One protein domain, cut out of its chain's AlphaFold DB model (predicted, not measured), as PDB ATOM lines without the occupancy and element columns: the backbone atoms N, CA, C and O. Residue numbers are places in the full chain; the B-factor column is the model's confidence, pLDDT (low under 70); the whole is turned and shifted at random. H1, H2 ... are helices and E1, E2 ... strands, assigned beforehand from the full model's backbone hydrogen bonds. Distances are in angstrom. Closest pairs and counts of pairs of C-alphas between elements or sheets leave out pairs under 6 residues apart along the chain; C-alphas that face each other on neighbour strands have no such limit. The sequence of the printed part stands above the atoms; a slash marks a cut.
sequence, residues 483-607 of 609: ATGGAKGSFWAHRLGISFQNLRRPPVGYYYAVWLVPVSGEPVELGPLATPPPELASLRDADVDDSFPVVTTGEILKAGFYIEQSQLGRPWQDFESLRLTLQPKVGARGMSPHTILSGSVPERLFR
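What this domain is: This is residues 483 to 607 of the 609 residues of an uncharacterized protein of bacterium (UniProt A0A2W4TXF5). The domain is a sandwich of two twisted antiparallel sheets face to face, their strands crossed at 41 degrees: E4 E3 E6 E7 makes one layer and E1 E2 E5 the other. A long stretch with no named element, residues 529 to 554, joins E4 of the first sheet to E5 of the second; the short helix H1 follows directly on E5 and only grazes the first sheet with its residues 567 to 568, and the short helix H2, after E7, has its centre farthest from the mean of the C-alphas, at 20.7 A. The printed part has 125 residues, with the order E1 E2 E3 E4 E5 H1 E6 E7 H2 and the class mostly strand. It is compact, with a radius of gyration of the C-alphas of 14.2 A and spans of 44 by 30 by 23 A.

How they stand to each other: The larger sheet, strongly twisted, runs E4 (residues 524 to 528), E3 (510 to 518), E6 (575 to 584), E7 (595 to 600). E3 and E6 are antiparallel at 159 degrees, with N 513 and O 581 within hydrogen-bond range at 2.9 A. E3 and E4 form a hairpin, with N 526 and O 514 at 2.8 A. E6 and E7 form another, with N 578 and O 599 at 2.8 A. E6 bends by 56 degrees at residue 580. The second sheet, only just strongly twisted with C-alphas up to 4.4 A off its best plane, runs E1 (486 to 492), E2 (495 to 504), E5 (555 to 564). E1 and E2 form a hairpin, with N 488 and O 499 at 2.9 A. E2 and E5 are antiparallel at 167 degrees, with N 498 and O 561 at 2.8 A. Between the sheets, the closest C-alphas of E1 and E7 are those of Gly 486 and Leu 597, 7.2 A apart. H1 (565 to 568) only grazes the larger sheet, with residues 567 to 568. H2 (603 to 606) is on neither sheet. Both helices are too short for an O i to N i+4 pair; in each the one O i to N i+3 pair is within range.

Where its parts are: E1 begins at C-alpha 486, (106.048, 112.132, 66.700), and is 20.3 A long. E2 measures 26.3 A, E3 24.2 A, E4 12.4 A, E5 27.7 A, E6 24.1 A and E7 13.6 A. H1 spans 5.1 A and H2 5.6 A. H2 ends at C-alpha 606, (99.780, 91.183, 79.642).

The domain as a whole: The two farthest C-alphas, of Thr 553 and Arg 607, are 44.4 A apart. The printed part has no cut, and E4 to E5 is the long link. The mean pLDDT of the printed part is 83.3; it is under 70 at residues 490 to 495, 588 to 589 and 602 to 607.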
ATOM      1  N   ALA A 483     116.066 116.549  66.993       84.38
ATOM      2  CA  ALA A 483     115.037 115.521  67.101       84.38
ATOM      3  C   ALA A 483     113.641 116.155  67.017       84.38
ATOM      4  O   ALA A 483     113.231 116.904  67.902       84.38
ATOM      5  N   THR A 484     112.908 115.834  65.951       84.56
ATOM      6  CA  THR A 484     111.551 116.333  65.698       84.56
ATOM      7  C   THR A 484     110.593 115.200  65.348       84.56
ATOM      8  O   THR A 484     111.001 114.067  65.075       84.56
ATOM      9  N   GLY A 485     109.308 115.542  65.306       84.00
ATOM     10  CA  GLY A 485     108.237 114.650  64.889       84.00
ATOM     11  C   GLY A 485     107.584 113.924  66.055       84.00
ATOM     12  O   GLY A 485     107.783 114.250  67.223       84.00
ATOM     13  N   GLY A 486     106.757 112.945  65.722       81.06
ATOM     14  CA  GLY A 486     106.048 112.132  66.700       81.06
ATOM     15  C   GLY A 486     105.524 110.860  66.061       81.06
ATOM     16  O   GLY A 486     105.504 110.726  64.832       81.06
ATOM     17  N   ALA A 487     105.105 109.906  66.889       83.25
ATOM     18  CA  ALA A 487     104.594 108.649  66.374       83.25
ATOM     19  C   ALA A 487     103.506 108.020  67.240       83.25
ATOM     20  O   ALA A 487     103.427 108.212  68.455       83.25
ATOM     21  N   LYS A 488     102.660 107.246  66.564       77.00
ATOM     22  CA  LYS A 488     101.546 106.506  67.144       77.00
ATOM     23  C   LYS A 488     101.723 105.027  66.825       77.00
ATOM     24  O   LYS A 488     101.793 104.666  65.648       77.00
ATOM     25  N   GLY A 489     101.801 104.200  67.861       73.19
ATOM     26  CA  GLY A 489     101.854 102.746  67.753       73.19
ATOM     27  C   GLY A 489     100.523 102.105  68.133       73.19
ATOM     28  O   GLY A 489      99.866 102.551  69.071       73.19
ATOM     29  N   SER A 490     100.157 101.044  67.418       67.50
ATOM     30  CA  SER A 490      98.945 100.251  67.635       67.50
ATOM     31  C   SER A 490      99.284  98.761  67.558       67.50
ATOM     32  O   SER A 490     100.060  98.335  66.694       67.50
ATOM     33  N   PHE A 491      98.667  97.953  68.422       66.19
ATOM     34  CA  PHE A 491      98.744  96.493  68.347       66.19
ATOM     35  C   PHE A 491      97.453  95.908  67.755       66.19
ATOM     36  O   PHE A 491      96.347  96.256  68.165       66.19
ATOM     37  N   TRP A 492      97.586  94.974  66.811       58.09
ATOM     38  CA  TRP A 492      96.469  94.241  66.204       58.09
ATOM     39  C   TRP A 492      96.720  92.737  66.311       58.09
ATOM     40  O   TRP A 492      97.381  92.139  65.457       58.09
ATOM     41  N   ALA A 493      96.197  92.123  67.376       62.09
ATOM     42  CA  ALA A 493      96.456  90.731  67.750       62.09
ATOM     43  C   ALA A 493      97.967  90.420  67.814       62.09
ATOM     44  O   ALA A 493      98.651  90.857  68.732       62.09
ATOM     45  N   HIS A 494      98.508  89.705  66.825       66.69
ATOM     46  CA  HIS A 494      99.929  89.352  66.750       66.69
ATOM     47  C   HIS A 494     100.783  90.369  65.980       66.69
ATOM     48  O   HIS A 494     101.921  90.059  65.642       66.69
ATOM     49  N   ARG A 495     100.264  91.558  65.654       66.25
ATOM     50  CA  ARG A 495     100.972  92.569  64.854       66.25
ATOM     51  C   ARG A 495     101.202  93.853  65.632       66.25
ATOM     52  O   ARG A 495     100.304  94.312  66.329       66.25
ATOM     53  N   LEU A 496     102.366  94.454  65.425       78.12
ATOM     54  CA  LEU A 496     102.685  95.819  65.827       78.12
ATOM     55  C   LEU A 496     102.780  96.675  64.562       78.12
ATOM     56  O   LEU A 496     103.524  96.333  63.640       78.12
ATOM     57  N   GLY A 497     102.028  97.772  64.520       77.12
ATOM     58  CA  GLY A 497     102.140  98.805  63.496       77.12
ATOM     59  C   GLY A 497     102.405 100.166  64.126       77.12
ATOM     60  O   GLY A 497     101.807 100.504  65.144       77.12
ATOM     61  N   ILE A 498     103.295 100.953  63.529       84.94
ATOM     62  CA  ILE A 498     103.661 102.283  64.028       84.94
ATOM     63  C   ILE A 498     103.664 103.268  62.867       84.94
ATOM     64  O   ILE A 498     104.253 103.000  61.824       84.94
ATOM     65  N   SER A 499     103.006 104.408  63.059       83.25
ATOM     66  CA  SER A 499     102.972 105.544  62.136       83.25
ATOM     67  C   SER A 499     103.809 106.680  62.715       83.25
ATOM     68  O   SER A 499     103.440 107.232  63.752       83.25
ATOM     69  N   PHE A 500     104.864 107.080  62.014       89.81
ATOM     70  CA  PHE A 500     105.713 108.229  62.333       89.81
ATOM     71  C   PHE A 500     105.382 109.402  61.408       89.81
ATOM     72  O   PHE A 500     105.077 109.195  60.229       89.81
ATOM     73  N   GLN A 501     105.443 110.629  61.926       88.81
ATOM     74  CA  GLN A 501     105.172 111.853  61.168       88.81
ATOM     75  C   GLN A 501     106.180 112.953  61.510       88.81
ATOM     76  O   GLN A 501     106.567 113.098  62.671       88.81
ATOM     77  N   ASN A 502     106.553 113.738  60.495       90.62
ATOM     78  CA  ASN A 502     107.422 114.919  60.586       90.62
ATOM     79  C   ASN A 502     108.760 114.662  61.314       90.62
ATOM     80  O   ASN A 502     109.245 115.506  62.074       90.62
ATOM     81  N   LEU A 503     109.345 113.477  61.108       92.44
ATOM     82  CA  LEU A 503     110.690 113.184  61.601       92.44
ATOM     83  C   LEU A 503     111.698 114.019  60.806       92.44
ATOM     84  O   LEU A 503     111.564 114.155  59.590       92.44
ATOM     85  N   ARG A 504     112.741 114.531  61.456       93.19
ATOM     86  CA  ARG A 504     113.873 115.170  60.768       93.19
ATOM     87  C   ARG A 504     114.507 114.192  59.764       93.19
ATOM     88  O   ARG A 504     114.481 112.982  59.967       93.19
ATOM     89  N   ARG A 505     115.085 114.671  58.659       92.44
ATOM     90  CA  ARG A 505     115.881 113.803  57.773       92.44
ATOM     91  C   ARG A 505     117.110 113.297  58.552       92.44
ATOM     92  O   ARG A 505     117.759 114.120  59.204       92.44
ATOM     93  N   PRO A 506     117.441 111.991  58.530       92.69
ATOM     94  CA  PRO A 506     118.646 111.497  59.186       92.69
ATOM     95  C   PRO A 506     119.916 112.168  58.628       92.69
ATOM     96  O   PRO A 506     119.969 112.462  57.432       92.69
ATOM     97  N   PRO A 507     120.948 112.377  59.465       92.38
ATOM     98  CA  PRO A 507     122.304 112.720  59.034       92.38
ATOM     99  C   PRO A 507     122.840 111.748  57.978       92.38
ATOM    100  O   PRO A 507     122.565 110.550  58.053       92.38
ATOM    101  N   VAL A 508     123.645 112.228  57.027       90.69
ATOM    102  CA  VAL A 508     124.239 111.357  55.997       90.69
ATOM    103  C   VAL A 508     125.108 110.273  56.637       90.69
ATOM    104  O   VAL A 508     125.970 110.545  57.473       90.69
ATOM    105  N   GLY A 509     124.859 109.022  56.253       89.25
ATOM    106  CA  GLY A 509     125.472 107.844  56.864       89.25
ATOM    107  C   GLY A 509     124.706 107.285  58.069       89.25
ATOM    108  O   GLY A 509     125.162 106.297  58.645       89.25
ATOM    109  N   TYR A 510     123.545 107.845  58.426       92.50
ATOM    110  CA  TYR A 510     122.666 107.367  59.497       92.50
ATOM    111  C   TYR A 510     121.274 106.973  58.980       92.50
ATOM    112  O   TYR A 510     120.826 107.416  57.927       92.50
ATOM    113  N   TYR A 511     120.574 106.128  59.739       93.75
ATOM    114  CA  TYR A 511     119.183 105.743  59.486       93.75
ATOM    115  C   TYR A 511     118.384 105.633  60.788       93.75
ATOM    116  O   TYR A 511     118.950 105.442  61.866       93.75
ATOM    117  N   TYR A 512     117.057 105.727  60.696       94.25
ATOM    118  CA  TYR A 512     116.174 105.463  61.830       94.25
ATOM    119  C   TYR A 512     115.891 103.968  61.982       94.25
ATOM    120  O   TYR A 512     115.393 103.344  61.044       94.25
ATOM    121  N   ALA A 513     116.137 103.427  63.174       92.88
ATOM    122  CA  ALA A 513     115.848 102.041  63.533       92.88
ATOM    123  C   ALA A 513     114.873 101.956  64.715       92.88
ATOM    124  O   ALA A 513     115.000 102.705  65.690       92.88
ATOM    125  N   VAL A 514     113.935 101.011  64.646       92.00
ATOM    126  CA  VAL A 514     112.985 100.712  65.727       92.00
ATOM    127  C   VAL A 514     113.537  99.595  66.612       92.00
ATOM    128  O   VAL A 514     114.034  98.592  66.104       92.00
ATOM    129  N   TRP A 515     113.425  99.755  67.930       92.31
ATOM    130  CA  TRP A 515     113.937  98.821  68.936       92.31
ATOM    131  C   TRP A 515     112.877  98.489  69.981       92.31
ATOM    132  O   TRP A 515     112.196  99.390  70.468       92.31
ATOM    133  N   LEU A 516     112.794  97.221  70.385       90.19
ATOM    134  CA  LEU A 516     112.114  96.830  71.624       90.19
ATOM    135  C   LEU A 516     113.132  96.717  72.752       90.19
ATOM    136  O   LEU A 516     114.165  96.067  72.591       90.19
ATOM    137  N   VAL A 517     112.809  97.286  73.905       90.00
ATOM    138  CA  VAL A 517     113.614  97.194  75.122       90.00
ATOM    139  C   VAL A 517     112.930  96.210  76.076       90.00
ATOM    140  O   VAL A 517     111.766  96.423  76.437       90.00
ATOM    141  N   PRO A 518     113.592  95.098  76.444       88.06
ATOM    142  CA  PRO A 518     113.027  94.122  77.360       88.06
ATOM    143  C   PRO A 518     113.106  94.591  78.815       88.06
ATOM    144  O   PRO A 518     114.007  95.343  79.174       88.06
ATOM    145  N   VAL A 519     112.229  94.057  79.674       79.56
ATOM    146  CA  VAL A 519     112.304  94.262  81.142       79.56
ATOM    147  C   VAL A 519     113.649  93.762  81.702       79.56
ATOM    148  O   VAL A 519     114.150  94.241  82.718       79.56
ATOM    149  N   SER A 520     114.254  92.769  81.040       77.38
ATOM    150  CA  SER A 520     115.633  92.344  81.290       77.38
ATOM    151  C   SER A 520     116.272  91.725  80.042       77.38
ATOM    152  O   SER A 520     115.614  91.013  79.278       77.38
ATOM    153  N   GLY A 521     117.569  91.975  79.852       82.19
ATOM    154  CA  GLY A 521     118.346  91.517  78.696       82.19
ATOM    155  C   GLY A 521     118.580  92.610  77.648       82.19
ATOM    156  O   GLY A 521     118.331  93.785  77.892       82.19
ATOM    157  N   GLU A 522     119.086  92.209  76.483       85.44
ATOM    158  CA  GLU A 522     119.472  93.136  75.412       85.44
ATOM    159  C   GLU A 522     118.271  93.631  74.580       85.44
ATOM    160  O   GLU A 522     117.380  92.831  74.263       85.44
ATOM    161  N   PRO A 523     118.256  94.912  74.159       89.31
ATOM    162  CA  PRO A 523     117.305  95.428  73.179       89.31
ATOM    163  C   PRO A 523     117.332  94.662  71.850       89.31
ATOM    164  O   PRO A 523     118.388  94.242  71.374       89.31
ATOM    165  N   VAL A 524     116.169  94.534  71.210       89.31
ATOM    166  CA  VAL A 524     116.005  93.836  69.926       89.31
ATOM    167  C   VAL A 524     115.739  94.849  68.814       89.31
ATOM    168  O   VAL A 524     114.740  95.569  68.872       89.31
ATOM    169  N   GLU A 525     116.609  94.897  67.798       89.69
ATOM    170  CA  GLU A 525     116.379  95.696  66.585       89.69
ATOM    171  C   GLU A 525     115.244  95.068  65.776       89.69
ATOM    172  O   GLU A 525     115.279  93.879  65.458       89.69
ATOM    173  N   LEU A 526     114.245  95.872  65.421       87.31
ATOM    174  CA  LEU A 526     113.160  95.463  64.530       87.31
ATOM    175  C   LEU A 526     113.425  95.857  63.068       87.31
ATOM    176  O   LEU A 526     112.813  95.301  62.158       87.31
ATOM    177  N   GLY A 527     114.355  96.788  62.845       88.25
ATOM    178  CA  GLY A 527     114.834  97.208  61.529       88.25
ATOM    179  C   GLY A 527     114.578  98.687  61.216       88.25
ATOM    180  O   GLY A 527     114.162  99.454  62.095       88.25
ATOM    181  N   PRO A 528     114.859  99.108  59.968       92.81
ATOM    182  CA  PRO A 528     114.640 100.475  59.519       92.81
ATOM    183  C   PRO A 528     113.148 100.803  59.388       92.81
ATOM    184  O   PRO A 528     112.306  99.919  59.212       92.81
ATOM    185  N   LEU A 529     112.830 102.097  59.402       94.31
ATOM    186  CA  LEU A 529     111.519 102.584  58.970       94.31
ATOM    187  C   LEU A 529     111.261 102.275  57.484       94.31
ATOM    188  O   LEU A 529     112.195 102.120  56.697       94.31
ATOM    189  N   ALA A 530     109.989 102.248  57.094       92.56
ATOM    190  CA  ALA A 530     109.537 102.087  55.716       92.56
ATOM    191  C   ALA A 530     108.614 103.238  55.283       92.56
ATOM    192  O   ALA A 530     108.065 103.961  56.120       92.56
ATOM    193  N   THR A 531     108.397 103.409  53.979       87.06
ATOM    194  CA  THR A 531     107.328 104.276  53.470       87.06
ATOM    195  C   THR A 531     105.960 103.752  53.933       87.06
ATOM    196  O   THR A 531     105.814 102.563  54.238       87.06
ATOM    197  N   PRO A 532     104.917 104.599  53.968       79.62
ATOM    198  CA  PRO A 532     103.548 104.124  54.127       79.62
ATOM    199  C   PRO A 532     103.153 103.085  53.050       79.62
ATOM    200  O   PRO A 532     103.811 102.986  52.009       79.62
ATOM    201  N   PRO A 533     102.072 102.314  53.269       72.56
ATOM    202  CA  PRO A 533     101.459 101.506  52.218       72.56
ATOM    203  C   PRO A 533     100.974 102.372  51.034       72.56
ATOM    204  O   PRO A 533     100.497 103.485  51.273       72.56
ATOM    205  N   PRO A 534     100.969 101.842  49.795       72.25
ATOM    206  CA  PRO A 534     101.220 100.440  49.447       72.25
ATOM    207  C   PRO A 534     102.694 100.051  49.259       72.25
ATOM    208  O   PRO A 534     102.970  98.854  49.219       72.25
ATOM    209  N   GLU A 535     103.625 100.998  49.127       80.94
ATOM    210  CA  GLU A 535     104.993 100.707  48.674       80.94
ATOM    211  C   GLU A 535     105.824  99.945  49.716       80.94
ATOM    212  O   GLU A 535     106.581  99.050  49.344       80.94
ATOM    213  N   LEU A 536     105.682 100.291  51.006       84.06
ATOM    214  CA  LEU A 536     106.447  99.714  52.128       84.06
ATOM    215  C   LEU A 536     107.971  99.641  51.874       84.06
ATOM    216  O   LEU A 536     108.655  98.730  52.346       84.06
ATOM    217  N   ALA A 537     108.513 100.600  51.121       89.44
ATOM    218  CA  ALA A 537     109.920 100.636  50.748       89.44
ATOM    219  C   ALA A 537     110.784 101.065  51.941       89.44
ATOM    220  O   ALA A 537     110.408 101.964  52.691       89.44
ATOM    221  N   SER A 538     111.945 100.437  52.124       93.69
ATOM    222  CA  SER A 538     112.866 100.756  53.222       93.69
ATOM    223  C   SER A 538     113.366 102.201  53.133       93.69
ATOM    224  O   SER A 538     113.989 102.579  52.147       93.69
ATOM    225  N   LEU A 539     113.183 102.974  54.204       94.94
ATOM    226  CA  LEU A 539     113.729 104.324  54.376       94.94
ATOM    227  C   LEU A 539     115.144 104.306  54.988       94.94
ATOM    228  O   LEU A 539     115.596 105.312  55.534       94.94
ATOM    229  N   ARG A 540     115.864 103.173  54.908       94.31
ATOM    230  CA  ARG A 540     117.262 103.072  55.370       94.31
ATOM    231  C   ARG A 540     118.164 104.113  54.702       94.31
ATOM    232  O   ARG A 540     119.080 104.594  55.354       94.31
ATOM    233  N   ASP A 541     117.891 104.457  53.446       93.50
ATOM    234  CA  ASP A 541     118.704 105.382  52.649       93.50
ATOM    235  C   ASP A 541     118.059 106.768  52.458       93.50
ATOM    236  O   ASP A 541     118.480 107.546  51.607       93.50
ATOM    237  N   ALA A 542     117.064 107.108  53.289       93.56
ATOM    238  CA  ALA A 542     116.352 108.389  53.250       93.56
ATOM    239  C   ALA A 542     117.209 109.621  53.615       93.56
ATOM    240  O   ALA A 542     116.747 110.745  53.455       93.56
ATOM    241  N   ASP A 543     118.430 109.437  54.117       92.19
ATOM    242  CA  ASP A 543     119.455 110.471  54.326       92.19
ATOM    243  C   ASP A 543     120.043 111.015  53.011       92.19
ATOM    244  O   ASP A 543     120.386 112.194  52.943       92.19
ATOM    245  N   VAL A 544     120.120 110.179  51.969       89.00
ATOM    246  CA  VAL A 544     120.684 110.531  50.651       89.00
ATOM    247  C   VAL A 544     119.651 110.472  49.527       89.00
ATOM    248  O   VAL A 544     119.617 111.371  48.693       89.00
ATOM    249  N   ASP A 545     118.754 109.487  49.539       87.12
ATOM    250  CA  ASP A 545     117.723 109.292  48.517       87.12
ATOM    251  C   ASP A 545     116.525 110.227  48.768       87.12
ATOM    252  O   ASP A 545     115.926 110.224  49.850       87.12
ATOM    253  N   ASP A 546     116.205 111.063  47.779       82.00
ATOM    254  CA  ASP A 546     115.071 111.991  47.751       82.00
ATOM    255  C   ASP A 546     113.949 111.544  46.790       82.00
ATOM    256  O   ASP A 546     112.936 112.231  46.651       82.00
ATOM    257  N   SER A 547     114.073 110.366  46.165       85.69
ATOM    258  CA  SER A 547     113.064 109.814  45.251       85.69
ATOM    259  C   SER A 547     111.798 109.322  45.965       85.69
ATOM    260  O   SER A 547     110.747 109.151  45.338       85.69
ATOM    261  N   PHE A 548     111.863 109.118  47.285       86.81
ATOM    262  CA  PHE A 548     110.719 108.750  48.115       86.81
ATOM    263  C   PHE A 548     109.724 109.922  48.243       86.81
ATOM    264  O   PHE A 548     110.072 110.936  48.844       86.81
ATOM    265  N   PRO A 549     108.438 109.780  47.852       85.75
ATOM    266  CA  PRO A 549     107.444 110.868  47.925       85.75
ATOM    267  C   PRO A 549     107.141 111.421  49.330       85.75
ATOM    268  O   PRO A 549     106.385 112.382  49.470       85.75
ATOM    269  N   VAL A 550     107.664 110.777  50.376       88.12
ATOM    270  CA  VAL A 550     107.513 111.158  51.789       88.12
ATOM    271  C   VAL A 550     108.785 111.759  52.393       88.12
ATOM    272  O   VAL A 550     108.755 112.166  53.553       88.12
ATOM    273  N   VAL A 551     109.884 111.809  51.639       92.56
ATOM    274  CA  VAL A 551     111.164 112.397  52.050       92.56
ATOM    275  C   VAL A 551     111.311 113.747  51.355       92.56
ATOM    276  O   VAL A 551     111.029 113.902  50.173       92.56
ATOM    277  N   THR A 552     111.739 114.742  52.116       90.31
ATOM    278  CA  THR A 552     112.090 116.079  51.635       90.31
ATOM    279  C   THR A 552     113.551 116.357  51.971       90.31
ATOM    280  O   THR A 552     114.185 115.603  52.710       90.31
ATOM    281  N   THR A 553     114.086 117.487  51.511       85.00
ATOM    282  CA  THR A 553     115.452 117.931  51.829       85.00
ATOM    283  C   THR A 553     115.745 117.993  53.339       85.00
ATOM    284  O   THR A 553     116.899 117.828  53.730       85.00
ATOM    285  N   GLY A 554     114.731 118.221  54.189       85.62
ATOM    286  CA  GLY A 554     114.894 118.388  55.640       85.62
ATOM    287  C   GLY A 554     114.140 117.396  56.533       85.62
ATOM    288  O   GLY A 554     114.493 117.277  57.705       85.62
ATOM    289  N   GLU A 555     113.130 116.683  56.024       91.88
ATOM    290  CA  GLU A 555     112.192 115.885  56.834       91.88
ATOM    291  C   GLU A 555     111.677 114.627  56.119       91.88
ATOM    292  O   GLU A 555     111.456 114.632  54.906       91.88
ATOM    293  N   ILE A 556     111.385 113.585  56.899       93.56
ATOM    294  CA  ILE A 556     110.531 112.454  56.532       93.56
ATOM    295  C   ILE A 556     109.114 112.757  57.038       93.56
ATOM    296  O   ILE A 556     108.796 112.595  58.220       93.56
ATOM    297  N   LEU A 557     108.243 113.188  56.125       91.00
ATOM    298  CA  LEU A 557     106.878 113.632  56.425       91.00
ATOM    299  C   LEU A 557     106.024 112.507  57.019       91.00
ATOM    300  O   LEU A 557     105.231 112.739  57.932       91.00
ATOM    301  N   LYS A 558     106.172 111.284  56.494       89.25
ATOM    302  CA  LYS A 558     105.470 110.081  56.961       89.25
ATOM    303  C   LYS A 558     106.336 108.842  56.802       89.25
ATOM    304  O   LYS A 558     106.873 108.602  55.725       89.25
ATOM    305  N   ALA A 559     106.368 108.010  57.832       91.50
ATOM    306  CA  ALA A 559     106.967 106.684  57.779       91.50
ATOM    307  C   ALA A 559     106.123 105.667  58.556       91.50
ATOM    308  O   ALA A 559     105.320 106.026  59.418       91.50
ATOM    309  N   GLY A 560     106.303 104.392  58.235       86.94
ATOM    310  CA  GLY A 560     105.661 103.264  58.890       86.94
ATOM    311  C   GLY A 560     106.680 102.263  59.424       86.94
ATOM    312  O   GLY A 560     107.799 102.163  58.924       86.94
ATOM    313  N   PHE A 561     106.271 101.482  60.414       88.62
ATOM    314  CA  PHE A 561     106.929 100.234  60.781       88.62
ATOM    315  C   PHE A 561     105.868  99.162  61.045       88.62
ATOM    316  O   PHE A 561     104.851  99.459  61.671       88.62
ATOM    317  N   TYR A 562     106.087  97.935  60.567       82.94
ATOM    318  CA  TYR A 562     105.133  96.828  60.681       82.94
ATOM    319  C   TYR A 562     105.871  95.508  60.918       82.94
ATOM    320  O   TYR A 562     106.778  95.168  60.161       82.94
ATOM    321  N   ILE A 563     105.459  94.746  61.933       83.81
ATOM    322  CA  ILE A 563     106.036  93.432  62.254       83.81
ATOM    323  C   ILE A 563     104.979  92.490  62.851       83.81
ATOM    324  O   ILE A 563     104.055  92.926  63.545       83.81
ATOM    325  N   GLU A 564     105.125  91.189  62.611       79.94
ATOM    326  CA  GLU A 564     104.388  90.136  63.309       79.94
ATOM    327  C   GLU A 564     105.213  89.531  64.458       79.94
ATOM    328  O   GLU A 564     106.407  89.274  64.334       79.94
ATOM    329  N   GLN A 565     104.552  89.193  65.564       76.94
ATOM    330  CA  GLN A 565     105.123  88.527  66.742       76.94
ATOM    331  C   GLN A 565     105.843  87.209  66.395       76.94
ATOM    332  O   GLN A 565     106.829  86.837  67.029       76.94
ATOM    333  N   SER A 566     105.371  86.516  65.356       76.25
ATOM    334  CA  SER A 566     105.986  85.308  64.791       76.25
ATOM    335  C   SER A 566     107.416  85.544  64.286       76.25
ATOM    336  O   SER A 566     108.241  84.637  64.357       76.25
ATOM    337  N   GLN A 567     107.725  86.759  63.822       83.19
ATOM    338  CA  GLN A 567     109.043  87.166  63.324       83.19
ATOM    339  C   GLN A 567     110.003  87.538  64.464       83.19
ATOM    340  O   GLN A 567     111.215  87.446  64.298       83.19
ATOM    341  N   LEU A 568     109.465  87.924  65.626       81.00
ATOM    342  CA  LEU A 568     110.230  88.299  66.819       81.00
ATOM    343  C   LEU A 568     110.737  87.079  67.612       81.00
ATOM    344  O   LEU A 568     111.717  87.177  68.349       81.00
ATOM    345  N   GLY A 569     110.054  85.934  67.506       79.94
ATOM    346  CA  GLY A 569     110.400  84.701  68.230       79.94
ATOM    347  C   GLY A 569     110.220  84.768  69.756       79.94
ATOM    348  O   GLY A 569     110.561  83.812  70.452       79.94
ATOM    349  N   ARG A 570     109.681  85.877  70.279       82.12
ATOM    350  CA  ARG A 570     109.427  86.156  71.702       82.12
ATOM    351  C   ARG A 570     108.034  86.775  71.873       82.12
ATOM    352  O   ARG A 570     107.533  87.400  70.934       82.12
ATOM    353  N   PRO A 571     107.374  86.614  73.031       81.12
ATOM    354  CA  PRO A 571     106.107  87.281  73.291       81.12
ATOM    355  C   PRO A 571     106.308  88.782  73.543       81.12
ATOM    356  O   PRO A 571     107.330  89.197  74.080       81.12
ATOM    357  N   TRP A 572     105.297  89.600  73.225       77.75
ATOM    358  CA  TRP A 572     105.309  91.044  73.523       77.75
ATOM    359  C   TRP A 572     105.487  91.354  75.020       77.75
ATOM    360  O   TRP A 572     105.960  92.425  75.373       77.75
ATOM    361  N   GLN A 573     105.147  90.387  75.877       78.31
ATOM    362  CA  GLN A 573     105.213  90.448  77.342       78.31
ATOM    363  C   GLN A 573     106.639  90.489  77.905       78.31
ATOM    364  O   GLN A 573     106.834  90.841  79.064       78.31
ATOM    365  N   ASP A 574     107.639  90.187  77.077       84.44
ATOM    366  CA  ASP A 574     109.048  90.328  77.439       84.44
ATOM    367  C   ASP A 574     109.525  91.799  77.417       84.44
ATOM    368  O   ASP A 574     110.640  92.083  77.867       84.44
ATOM    369  N   PHE A 575     108.717  92.727  76.878       86.56
ATOM    370  CA  PHE A 575     109.125  94.086  76.512       86.56
ATOM    371  C   PHE A 575     108.361  95.183  77.262       86.56
ATOM    372  O   PHE A 575     107.138  95.162  77.348       86.56
ATOM    373  N   GLU A 576     109.104  96.167  77.774       86.56
ATOM    374  CA  GLU A 576     108.573  97.295  78.556       86.56
ATOM    375  C   GLU A 576     108.400  98.573  77.733       86.56
ATOM    376  O   GLU A 576     107.501  99.374  77.994       86.56
ATOM    377  N   SER A 577     109.261  98.795  76.738       87.75
ATOM    378  CA  SER A 577     109.250 100.014  75.937       87.75
ATOM    379  C   SER A 577     109.728  99.777  74.512       87.75
ATOM    380  O   SER A 577     110.426  98.810  74.200       87.75
ATOM    381  N   LEU A 578     109.327 100.690  73.637       88.88
ATOM    382  CA  LEU A 578     109.783 100.796  72.267       88.88
ATOM    383  C   LEU A 578     110.525 102.122  72.095       88.88
ATOM    384  O   LEU A 578     110.123 103.150  72.647       88.88
ATOM    385  N   ARG A 579     111.618 102.096  71.331       90.88
ATOM    386  CA  ARG A 579     112.435 103.276  71.036       90.88
ATOM    387  C   ARG A 579     112.693 103.406  69.543       90.88
ATOM    388  O   ARG A 579     112.972 102.420  68.861       90.88
ATOM    389  N   LEU A 580     112.643 104.639  69.056       91.94
ATOM    390  CA  LEU A 580     113.207 105.024  67.769       91.94
ATOM    391  C   LEU A 580     114.611 105.579  68.016       91.94
ATOM    392  O   LEU A 580     114.764 106.479  68.842       91.94
ATOM    393  N   THR A 581     115.620 105.074  67.308       91.44
ATOM    394  CA  THR A 581     117.009 105.552  67.441       91.44
ATOM    395  C   THR A 581     117.634 105.909  66.098       91.44
ATOM    396  O   THR A 581     117.230 105.367  65.067       91.44
ATOM    397  N   LEU A 582     118.631 106.801  66.106       90.94
ATOM    398  CA  LEU A 582     119.534 106.994  64.964       90.94
ATOM    399  C   LEU A 582     120.704 106.011  65.034       90.94
ATOM    400  O   LEU A 582     121.444 105.985  66.019       90.94
ATOM    401  N   GLN A 583     120.890 105.244  63.964       90.50
ATOM    402  CA  GLN A 583     121.908 104.204  63.826       90.50
ATOM    403  C   GLN A 583     122.869 104.524  62.673       90.50
ATOM    404  O   GLN A 583     122.396 104.917  61.604       90.50
ATOM    405  N   PRO A 584     124.194 104.342  62.831       89.12
ATOM    406  CA  PRO A 584     125.129 104.466  61.720       89.12
ATOM    407  C   PRO A 584     124.906 103.321  60.720       89.12
ATOM    408  O   PRO A 584     124.767 102.158  61.098       89.12
ATOM    409  N   LYS A 585     124.887 103.619  59.419       89.69
ATOM    410  CA  LYS A 585     124.721 102.599  58.368       89.69
ATOM    411  C   LYS A 585     125.889 101.618  58.315       89.69
ATOM    412  O   LYS A 585     125.677 100.435  58.037       89.69
ATOM    413  N   VAL A 586     127.099 102.128  58.541       86.38
ATOM    414  CA  VAL A 586     128.356 101.375  58.546       86.38
ATOM    415  C   VAL A 586     128.594 100.857  59.957       86.38
ATOM    416  O   VAL A 586     128.804 101.639  60.877       86.38
ATOM    417  N   GLY A 587     128.568  99.535  60.125       70.56
ATOM    418  CA  GLY A 587     128.905  98.905  61.397       70.56
ATOM    419  C   GLY A 587     127.976  99.268  62.562       70.56
ATOM    420  O   GLY A 587     128.470  99.548  63.644       70.56
ATOM    421  N   ALA A 588     126.651  99.246  62.415       64.88
ATOM    422  CA  ALA A 588     125.775  99.324  63.593       64.88
ATOM    423  C   ALA A 588     126.023  98.142  64.561       64.88
ATOM    424  O   ALA A 588     126.217  97.000  64.127       64.88
ATOM    425  N   ARG A 589     125.992  98.399  65.877       63.28
ATOM    426  CA  ARG A 589     126.052  97.371  66.932       63.28
ATOM    427  C   ARG A 589     125.158  97.770  68.107       63.28
ATOM    428  O   ARG A 589     125.479  98.704  68.831       63.28
ATOM    429  N   GLY A 590     124.081  97.017  68.329       76.56
ATOM    430  CA  GLY A 590     123.167  97.253  69.450       76.56
ATOM    431  C   GLY A 590     122.375  98.564  69.346       76.56
ATOM    432  O   GLY A 590     122.431  99.289  68.350       76.56
ATOM    433  N   MET A 591     121.585  98.850  70.381       84.19
ATOM    434  CA  MET A 591     120.769 100.059  70.419       84.19
ATOM    435  C   MET A 591     121.653 101.286  70.665       84.19
ATOM    436  O   MET A 591     122.377 101.358  71.657       84.19
ATOM    437  N   SER A 592     121.574 102.254  69.759       81.94
ATOM    438  CA  SER A 592     122.269 103.536  69.843       81.94
ATOM    439  C   SER A 592     121.764 104.351  71.043       81.94
ATOM    440  O   SER A 592     120.570 104.283  71.357       81.94
ATOM    441  N   PRO A 593     122.617 105.156  71.710       75.38
ATOM    442  CA  PRO A 593     122.162 106.057  72.772       75.38
ATOM    443  C   PRO A 593     121.206 107.142  72.252       75.38
ATOM    444  O   PRO A 593     120.449 107.703  73.041       75.38
ATOM    445  N   HIS A 594     121.236 107.433  70.943       82.31
ATOM    446  CA  HIS A 594     120.489 108.505  70.285       82.31
ATOM    447  C   HIS A 594     119.001 108.167  70.196       82.31
ATOM    448  O   HIS A 594     118.499 107.797  69.133       82.31
ATOM    449  N   THR A 595     118.294 108.268  71.320       85.25
ATOM    450  CA  THR A 595     116.842 108.084  71.364       85.25
ATOM    451  C   THR A 595     116.169 109.322  70.777       85.25
ATOM    452  O   THR A 595     116.459 110.449  71.168       85.25
ATOM    453  N   ILE A 596     115.294 109.094  69.801       88.94
ATOM    454  CA  ILE A 596     114.555 110.120  69.054       88.94
ATOM    455  C   ILE A 596     113.140 110.229  69.608       88.94
ATOM    456  O   ILE A 596     112.647 111.322  69.850       88.94
ATOM    457  N   LEU A 597     112.511 109.073  69.831       87.56
ATOM    458  CA  LEU A 597     111.218 108.935  70.488       87.56
ATOM    459  C   LEU A 597     111.225 107.668  71.348       87.56
ATOM    460  O   LEU A 597     111.819 106.653  70.961       87.56
ATOM    461  N   SER A 598     110.517 107.703  72.472       87.81
ATOM    462  CA  SER A 598     110.327 106.576  73.391       87.81
ATOM    463  C   SER A 598     108.850 106.415  73.759       87.81
ATOM    464  O   SER A 598     108.071 107.368  73.716       87.81
ATOM    465  N   GLY A 599     108.444 105.205  74.140       82.75
ATOM    466  CA  GLY A 599     107.089 104.948  74.627       82.75
ATOM    467  C   GLY A 599     106.963 103.562  75.239       82.75
ATOM    468  O   GLY A 599     107.633 102.622  74.815       82.75
ATOM    469  N   SER A 600     106.125 103.437  76.264       82.12
ATOM    470  CA  SER A 600     105.889 102.167  76.953       82.12
ATOM    471  C   SER A 600     105.043 101.218  76.104       82.12
ATOM    472  O   SER A 600     104.102 101.643  75.433       82.12
ATOM    473  N   VAL A 601     105.340  99.922  76.183       77.69
ATOM    474  CA  VAL A 601     104.450  98.868  75.684       77.69
ATOM    475  C   VAL A 601     103.244  98.777  76.642       77.69
ATOM    476  O   VAL A 601     103.459  98.715  77.855       77.69
ATOM    477  N   PRO A 602     101.982  98.803  76.165       67.50
ATOM    478  CA  PRO A 602     100.811  98.813  77.048       67.50
ATOM    479  C   PRO A 602     100.704  97.581  77.962       67.50
ATOM    480  O   PRO A 602     100.649  96.453  77.478       67.50
ATOM    481  N   GLU A 603     100.547  97.792  79.278       55.75
ATOM    482  CA  GLU A 603     100.386  96.706  80.271       55.75
ATOM    483  C   GLU A 603      99.206  95.758  79.982       55.75
ATOM    484  O   GLU A 603      99.187  94.615  80.443       55.75
ATOM    485  N   ARG A 604      98.187  96.226  79.251       52.03
ATOM    486  CA  ARG A 604      96.983  95.443  78.932       52.03
ATOM    487  C   ARG A 604      97.246  94.278  77.979       52.03
ATOM    488  O   ARG A 604      96.526  93.292  78.062       52.03
ATOM    489  N   LEU A 605      98.337  94.299  77.209       50.62
ATOM    490  CA  LEU A 605      98.814  93.135  76.442       50.62
ATOM    491  C   LEU A 605      99.189  91.932  77.336       50.62
ATOM    492  O   LEU A 605      99.463  90.837  76.832       50.62
ATOM    493  N   PHE A 606      99.276  92.143  78.656       49.12
ATOM    494  CA  PHE A 606      99.780  91.183  79.642       49.12
ATOM    495  C   PHE A 606      98.693  90.681  80.602       49.12
ATOM    496  O   PHE A 606      98.986  89.892  81.501       49.12
ATOM    497  N   ARG A 607      97.439  91.120  80.429       41.84
ATOM    498  CA  ARG A 607      96.280  90.596  81.160       41.84
ATOM    499  C   ARG A 607      95.366  89.885  80.161       41.84
ATOM    500  O   ARG A 607      95.070  90.436  79.110       41.84
TER     501      ARG A 607